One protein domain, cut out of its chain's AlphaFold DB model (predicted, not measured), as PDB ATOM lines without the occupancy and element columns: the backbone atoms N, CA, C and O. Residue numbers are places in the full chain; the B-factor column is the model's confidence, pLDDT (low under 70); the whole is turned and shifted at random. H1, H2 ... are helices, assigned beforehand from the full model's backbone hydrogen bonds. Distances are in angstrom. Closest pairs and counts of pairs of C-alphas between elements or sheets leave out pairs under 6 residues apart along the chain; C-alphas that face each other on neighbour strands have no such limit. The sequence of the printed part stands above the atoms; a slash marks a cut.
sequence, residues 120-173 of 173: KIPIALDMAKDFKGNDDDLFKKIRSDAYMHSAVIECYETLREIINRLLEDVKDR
ATOM      1  N   LYS A 120     -13.554  39.137  34.145       90.50
ATOM      2  CA  LYS A 120     -13.903  39.405  32.740       90.50
ATOM      3  C   LYS A 120     -13.573  38.241  31.811       90.50
ATOM      4  O   LYS A 120     -14.414  37.864  31.007       90.50
ATOM      5  N   ILE A 121     -12.385  37.653  31.959       91.00
ATOM      6  CA  ILE A 121     -11.936  36.537  31.115       91.00
ATOM      7  C   ILE A 121     -12.786  35.273  31.344       91.00
ATOM      8  O   ILE A 121     -13.293  34.746  30.358       91.00
ATOM      9  N   PRO A 122     -13.028  34.803  32.590       90.25
ATOM     10  CA  PRO A 122     -13.907  33.654  32.817       90.25
ATOM     11  C   PRO A 122     -15.328  33.867  32.285       90.25
ATOM     12  O   PRO A 122     -15.871  32.984  31.637       90.25
ATOM     13  N   ILE A 123     -15.901  35.061  32.483       90.12
ATOM     14  CA  ILE A 123     -17.234  35.390  31.960       90.12
ATOM     15  C   ILE A 123     -17.241  35.354  30.429       90.12
ATOM     16  O   ILE A 123     -18.158  34.789  29.841       90.12
ATOM     17  N   ALA A 124     -16.233  35.937  29.775       91.88
ATOM     18  CA  ALA A 124     -16.121  35.899  28.320       91.88
ATOM     19  C   ALA A 124     -15.967  34.461  27.795       91.88
ATOM     20  O   ALA A 124     -16.538  34.124  26.759       91.88
ATOM     21  N   LEU A 125     -15.242  33.609  28.523       92.00
ATOM     22  CA  LEU A 125     -15.083  32.195  28.194       92.00
ATOM     23  C   LEU A 125     -16.405  31.426  28.323       92.00
ATOM     24  O   LEU A 125     -16.767  30.692  27.405       92.00
ATOM     25  N   ASP A 126     -17.147  31.627  29.414       91.38
ATOM     26  CA  ASP A 126     -18.471  31.021  29.610       91.38
ATOM     27  C   ASP A 126     -19.463  31.502  28.541       91.38
ATOM     28  O   ASP A 126     -20.186  30.698  27.951       91.38
ATOM     29  N   MET A 127     -19.438  32.800  28.210       90.19
ATOM     30  CA  MET A 127     -20.225  33.349  27.105       90.19
ATOM     31  C   MET A 127     -19.907  32.643  25.793       90.19
ATOM     32  O   MET A 127     -20.841  32.267  25.096       90.19
ATOM     33  N   ALA A 128     -18.626  32.461  25.459       90.62
ATOM     34  CA  ALA A 128     -18.206  31.799  24.227       90.62
ATOM     35  C   ALA A 128     -18.615  30.319  24.194       90.62
ATOM     36  O   ALA A 128     -19.056  29.829  23.157       90.62
ATOM     37  N   LYS A 129     -18.522  29.622  25.330       91.50
ATOM     38  CA  LYS A 129     -18.896  28.209  25.462       91.50
ATOM     39  C   LYS A 129     -20.383  27.961  25.202       91.50
ATOM     40  O   LYS A 129     -20.730  26.995  24.527       91.50
ATOM     41  N   ASP A 130     -21.253  28.816  25.736       89.56
ATOM     42  CA  ASP A 130     -22.708  28.646  25.634       89.56
ATOM     43  C   ASP A 130     -23.308  29.322  24.387       89.56
ATOM     44  O   ASP A 130     -24.517  29.235  24.131       89.56
ATOM     45  N   PHE A 131     -22.484  30.010  23.592       90.44
ATOM     46  CA  PHE A 131     -22.937  30.744  22.420       90.44
ATOM     47  C   PHE A 131     -23.237  29.814  21.238       90.44
ATOM     48  O   PHE A 131     -22.435  28.967  20.866       90.44
ATOM     49  N   LYS A 132     -24.405  30.001  20.614       88.19
ATOM     50  CA  LYS A 132     -24.878  29.195  19.470       88.19
ATOM     51  C   LYS A 132     -25.077  30.003  18.178       88.19
ATOM     52  O   LYS A 132     -25.644  29.482  17.223       88.19
ATOM     53  N   GLY A 133     -24.717  31.290  18.178       86.62
ATOM     54  CA  GLY A 133     -24.885  32.204  17.040       86.62
ATOM     55  C   GLY A 133     -23.611  32.365  16.203       86.62
ATOM     56  O   GLY A 133     -22.690  31.565  16.320       86.62
ATOM     57  N   ASN A 134     -23.546  33.434  15.402       90.25
ATOM     58  CA  ASN A 134     -22.360  33.796  14.616       90.25
ATOM     59  C   ASN A 134     -21.303  34.542  15.454       90.25
ATOM     60  O   ASN A 134     -21.652  35.339  16.329       90.25
ATOM     61  N   ASP A 135     -20.025  34.361  15.124       87.00
ATOM     62  CA  ASP A 135     -18.880  34.962  15.818       87.00
ATOM     63  C   ASP A 135     -19.009  36.487  15.953       87.00
ATOM     64  O   ASP A 135     -18.736  37.044  17.018       87.00
ATOM     65  N   ASP A 136     -19.520  37.170  14.925       88.69
ATOM     66  CA  ASP A 136     -19.742  38.622  14.957       88.69
ATOM     67  C   ASP A 136     -20.670  39.056  16.099       88.69
ATOM     68  O   ASP A 136     -20.466  40.099  16.728       88.69
ATOM     69  N   ASP A 137     -21.698  38.264  16.390       89.81
ATOM     70  CA  ASP A 137     -22.662  38.572  17.440       89.81
ATOM     71  C   ASP A 137     -22.103  38.258  18.832       89.81
ATOM     72  O   ASP A 137     -22.408  38.972  19.794       89.81
ATOM     73  N   LEU A 138     -21.227  37.254  18.943       88.50
ATOM     74  CA  LEU A 138     -20.454  37.005  20.159       88.50
ATOM     75  C   LEU A 138     -19.503  38.174  20.434       88.50
ATOM     76  O   LEU A 138     -19.495  38.721  21.538       88.50
ATOM     77  N   PHE A 139     -18.761  38.627  19.421       88.75
ATOM     78  CA  PHE A 139     -17.855  39.765  19.556       88.75
ATOM     79  C   PHE A 139     -18.591  41.067  19.869       88.75
ATOM     80  O   PHE A 139     -18.090  41.860  20.668       88.75
ATOM     81  N   LYS A 140     -19.798  41.293  19.334       89.62
ATOM     82  CA  LYS A 140     -20.645  42.425  19.757       89.62
ATOM     83  C   LYS A 140     -20.994  42.352  21.243       89.62
ATOM     84  O   LYS A 140     -20.927  43.372  21.926       89.62
ATOM     85  N   LYS A 141     -21.328  41.164  21.765       87.69
ATOM     86  CA  LYS A 141     -21.581  40.978  23.203       87.69
ATOM     87  C   LYS A 141     -20.325  41.226  24.033       87.69
ATOM     88  O   LYS A 141     -20.406  41.926  25.036       87.69
ATOM     89  N   ILE A 142     -19.164  40.742  23.593       88.88
ATOM     90  CA  ILE A 142     -17.885  40.990  24.275       88.88
ATOM     91  C   ILE A 142     -17.543  42.486  24.289       88.88
ATOM     92  O   ILE A 142     -17.161  43.025  25.324       88.88
ATOM     93  N   ARG A 143     -17.765  43.183  23.169       88.19
ATOM     94  CA  ARG A 143     -17.552  44.633  23.022       88.19
ATOM     95  C   ARG A 143     -18.510  45.502  23.826       88.19
ATOM     96  O   ARG A 143     -18.215  46.678  24.013       88.19
ATOM     97  N   SER A 144     -19.631  44.956  24.303       87.06
ATOM     98  CA  SER A 144     -20.568  45.714  25.143       87.06
ATOM     99  C   SER A 144     -19.934  46.193  26.453       87.06
ATOM    100  O   SER A 144     -20.363  47.199  27.014       87.06
ATOM    101  N   ASP A 145     -18.882  45.513  26.909       86.50
ATOM    102  CA  ASP A 145     -18.108  45.877  28.084       86.50
ATOM    103  C   ASP A 145     -16.670  46.200  27.669       86.50
ATOM    104  O   ASP A 145     -15.903  45.320  27.273       86.50
ATOM    105  N   ALA A 146     -16.299  47.479  27.766       83.12
ATOM    106  CA  ALA A 146     -14.992  47.961  27.328       83.12
ATOM    107  C   ALA A 146     -13.830  47.247  28.042       83.12
ATOM    108  O   ALA A 146     -12.829  46.915  27.407       83.12
ATOM    109  N   TYR A 147     -13.977  46.949  29.337       87.69
ATOM    110  CA  TYR A 147     -12.949  46.236  30.097       87.69
ATOM    111  C   TYR A 147     -12.871  44.765  29.688       87.69
ATOM    112  O   TYR A 147     -11.781  44.203  29.638       87.69
ATOM    113  N   MET A 148     -14.010  44.136  29.381       90.69
ATOM    114  CA  MET A 148     -14.040  42.758  28.887       90.69
ATOM    115  C   MET A 148     -13.378  42.635  27.519       90.69
ATOM    116  O   MET A 148     -12.567  41.736  27.322       90.69
ATOM    117  N   HIS A 149     -13.668  43.562  26.606       90.31
ATOM    118  CA  HIS A 149     -13.023  43.606  25.299       90.31
ATOM    119  C   HIS A 149     -11.504  43.754  25.420       90.31
ATOM    120  O   HIS A 149     -10.779  42.925  24.875       90.31
ATOM    121  N   SER A 150     -11.024  44.752  26.174       88.31
ATOM    122  CA  SER A 150      -9.588  44.927  26.423       88.31
ATOM    123  C   SER A 150      -8.956  43.667  27.016       88.31
ATOM    124  O   SER A 150      -7.950  43.203  26.495       88.31
ATOM    125  N   ALA A 151      -9.568  43.067  28.045       91.06
ATOM    126  CA  ALA A 151      -9.022  41.878  28.702       91.06
ATOM    127  C   ALA A 151      -8.893  40.675  27.760       91.06
ATOM    128  O   ALA A 151      -7.916  39.932  27.833       91.06
ATOM    129  N   VAL A 152      -9.886  40.454  26.894       91.69
ATOM    130  CA  VAL A 152      -9.885  39.326  25.951       91.69
ATOM    131  C   VAL A 152      -8.805  39.513  24.887       91.69
ATOM    132  O   VAL A 152      -8.049  38.577  24.631       91.69
ATOM    133  N   ILE A 153      -8.708  40.710  24.300       90.12
ATOM    134  CA  ILE A 153      -7.705  41.003  23.269       90.12
ATOM    135  C   ILE A 153      -6.292  40.948  23.853       90.12
ATOM    136  O   ILE A 153      -5.446  40.249  23.304       90.12
ATOM    137  N   GLU A 154      -6.058  41.587  25.001       89.31
ATOM    138  CA  GLU A 154      -4.754  41.575  25.672       89.31
ATOM    139  C   GLU A 154      -4.316  40.151  26.040       89.31
ATOM    140  O   GLU A 154      -3.163  39.775  25.819       89.31
ATOM    141  N   CYS A 155      -5.233  39.328  26.562       90.00
ATOM    142  CA  CYS A 155      -4.957  37.930  26.888       90.00
ATOM    143  C   CYS A 155      -4.565  37.132  25.638       90.00
ATOM    144  O   CYS A 155      -3.580  36.393  25.659       90.00
ATOM    145  N   TYR A 156      -5.298  37.314  24.538       89.94
ATOM    146  CA  TYR A 156      -5.006  36.658  23.267       89.94
ATOM    147  C   TYR A 156      -3.656  37.096  22.680       89.94
ATOM    148  O   TYR A 156      -2.853  36.245  22.303       89.94
ATOM    149  N   GLU A 157      -3.378  38.402  22.629       89.00
ATOM    150  CA  GLU A 157      -2.108  38.954  22.136       89.00
ATOM    151  C   GLU A 157      -0.925  38.470  22.988       89.00
ATOM    152  O   GLU A 157       0.080  38.006  22.448       89.00
ATOM    153  N   THR A 158      -1.073  38.484  24.314       87.81
ATOM    154  CA  THR A 158      -0.050  37.995  25.251       87.81
ATOM    155  C   THR A 158       0.198  36.498  25.080       87.81
ATOM    156  O   THR A 158       1.347  36.063  25.035       87.81
ATOM    157  N   LEU A 159      -0.862  35.693  24.954       90.62
ATOM    158  CA  LEU A 159      -0.740  34.252  24.734       90.62
ATOM    159  C   LEU A 159      -0.059  33.952  23.396       90.62
ATOM    160  O   LEU A 159       0.836  33.111  23.342       90.62
ATOM    161  N   ARG A 160      -0.454  34.656  22.330       89.25
ATOM    162  CA  ARG A 160       0.162  34.537  21.005       89.25
ATOM    163  C   ARG A 160       1.655  34.845  21.063       89.25
ATOM    164  O   ARG A 160       2.441  34.094  20.498       89.25
ATOM    165  N   GLU A 161       2.044  35.905  21.764       87.06
ATOM    166  CA  GLU A 161       3.450  36.272  21.948       87.06
ATOM    167  C   GLU A 161       4.227  35.202  22.722       87.06
ATOM    168  O   GLU A 161       5.330  34.833  22.326       87.06
ATOM    169  N   ILE A 162       3.655  34.665  23.804       90.06
ATOM    170  CA  ILE A 162       4.276  33.570  24.562       90.06
ATOM    171  C   ILE A 162       4.479  32.351  23.661       90.06
ATOM    172  O   ILE A 162       5.568  31.786  23.645       90.06
ATOM    173  N   ILE A 163       3.460  31.962  22.889       90.38
ATOM    174  CA  ILE A 163       3.540  30.827  21.962       90.38
ATOM    175  C   ILE A 163       4.609  31.076  20.897       90.38
ATOM    176  O   ILE A 163       5.444  30.204  20.683       90.38
ATOM    177  N   ASN A 164       4.627  32.254  20.272       88.62
ATOM    178  CA  ASN A 164       5.641  32.599  19.274       88.62
ATOM    179  C   ASN A 164       7.050  32.510  19.867       88.62
ATOM    180  O   ASN A 164       7.909  31.869  19.278       88.62
ATOM    181  N   ARG A 165       7.274  33.054  21.068       87.19
ATOM    182  CA  ARG A 165       8.579  32.963  21.743       87.19
ATOM    183  C   ARG A 165       8.980  31.537  22.099       87.19
ATOM    184  O   ARG A 165      10.160  31.226  22.032       87.19
ATOM    185  N   LEU A 166       8.026  30.688  22.485       88.75
ATOM    186  CA  LEU A 166       8.284  29.271  22.755       88.75
ATOM    187  C   LEU A 166       8.600  28.491  21.472       88.75
ATOM    188  O   LEU A 166       9.402  27.565  21.508       88.75
ATOM    189  N   LEU A 167       7.972  28.848  20.351       85.75
ATOM    190  CA  LEU A 167       8.227  28.237  19.044       85.75
ATOM    191  C   LEU A 167       9.526  28.748  18.401       85.75
ATOM    192  O   LEU A 167      10.161  28.017  17.652       85.75
ATOM    193  N   GLU A 168       9.935  29.980  18.703       76.44
ATOM    194  CA  GLU A 168      11.202  30.581  18.268       76.44
ATOM    195  C   GLU A 168      12.391  30.209  19.179       76.44
ATOM    196  O   GLU A 168      13.514  30.669  18.950       76.44
ATOM    197  N   ASP A 169      12.177  29.372  20.202       61.41
ATOM    198  CA  ASP A 169      13.185  29.016  21.202       61.41
ATOM    199  C   ASP A 169      14.266  28.069  20.636       61.41
ATOM    200  O   ASP A 169      14.187  26.849  20.744       61.41
ATOM    201  N   VAL A 170      15.266  28.669  19.978       58.03
ATOM    202  CA  VAL A 170      16.735  28.431  20.004       58.03
ATOM    203  C   VAL A 170      17.289  26.991  19.852       58.03
ATOM    204  O   VAL A 170      18.504  26.815  19.843       58.03
ATOM    205  N   LYS A 171      16.482  25.944  19.650       57.56
ATOM    206  CA  LYS A 171      16.975  24.579  19.352       57.56
ATOM    207  C   LYS A 171      16.859  24.143  17.894       57.56
ATOM    208  O   LYS A 171      17.486  23.151  17.538       57.56
ATOM    209  N   ASP A 172      16.156  24.907  17.063       58.06
ATOM    210  CA  ASP A 172      15.970  24.613  15.634       58.06
ATOM    211  C   ASP A 172      16.763  25.565  14.705       58.06
ATOM    212  O   ASP A 172      16.390  25.780  13.550       58.06
ATOM    213  N   ARG A 173      17.876  26.138  15.189       49.69
ATOM    214  CA  ARG A 173      18.873  26.837  14.357       49.69
ATOM    215  C   ARG A 173      20.266  26.254  14.519       49.69
ATOM    216  O   ARG A 173      20.672  26.027  15.678       49.69
TER     217      ARG A 173
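What this domain is: This is residues 120 to 173 of the 173 residues of an uncharacterized protein of Juglans regia (UniProt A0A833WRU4). One long helix, H3, reaches out like an arm from a small head, the helical hairpin of H1 and H2, and meets it with its first turns, making an L. The far part of H3 and the tail after it, residues 156 to 173, stick out free and make the length. The printed part has 54 residues with three named helices, in the order H1, H2, H3, and no named strand; the class is all helix. It is only just loose, close to extended, with a radius of gyration of the C-alphas of 14.7 A, and elongated, spanning 44 by 23 by 17 A.

Where its parts are: Find C-alpha 146 at (-14.992, 47.961, 27.328); from there H3, residues 146 to 167, runs 31.6 A to C-alpha 167 at (8.227, 28.237, 19.044). Go back to C-alpha 120 at (-13.903, 39.405, 32.740), where H1, residues 120 to 130, begins its 15.6 A. H2, residues 135 to 143, measures 12.1 A.

How they stand to each other: Look first at H3, which touches H1 with residues 147 to 152 alone, about perpendicular at 88 degrees; the closest C-alphas, of Lys 120 and Met 148, are 5.1 A apart. H3 and H2 only just touch, with 3 pairs of C-alphas within 8 A, and only at the corner by their link, with residues 148 to 149 of H3 alone. Their closest C-alphas, of Arg 143 and His 149, are 5.2 A apart, and they run opposite ways at a steep tilt of 64 degrees. H1 and H2 form a hairpin and run opposite ways at a shallow tilt of 27 degrees. They only just touch, with 3 pairs of C-alphas within 8 A; the closest, of Ala 124 and Ile 142, are 6.7 A apart. In H1, H2 and H3 every O i to N i+4 pair is within hydrogen-bond range.

The domain as a whole: The two C-alphas farthest apart, of Ser 144 and Arg 173, are 45.0 A from each other. The printed part has no cut, and the links H1 to H2 and H2 to H3 are tight. Look at residues 169 to 173 for pLDDT under 70; the mean of the printed part is 86.0.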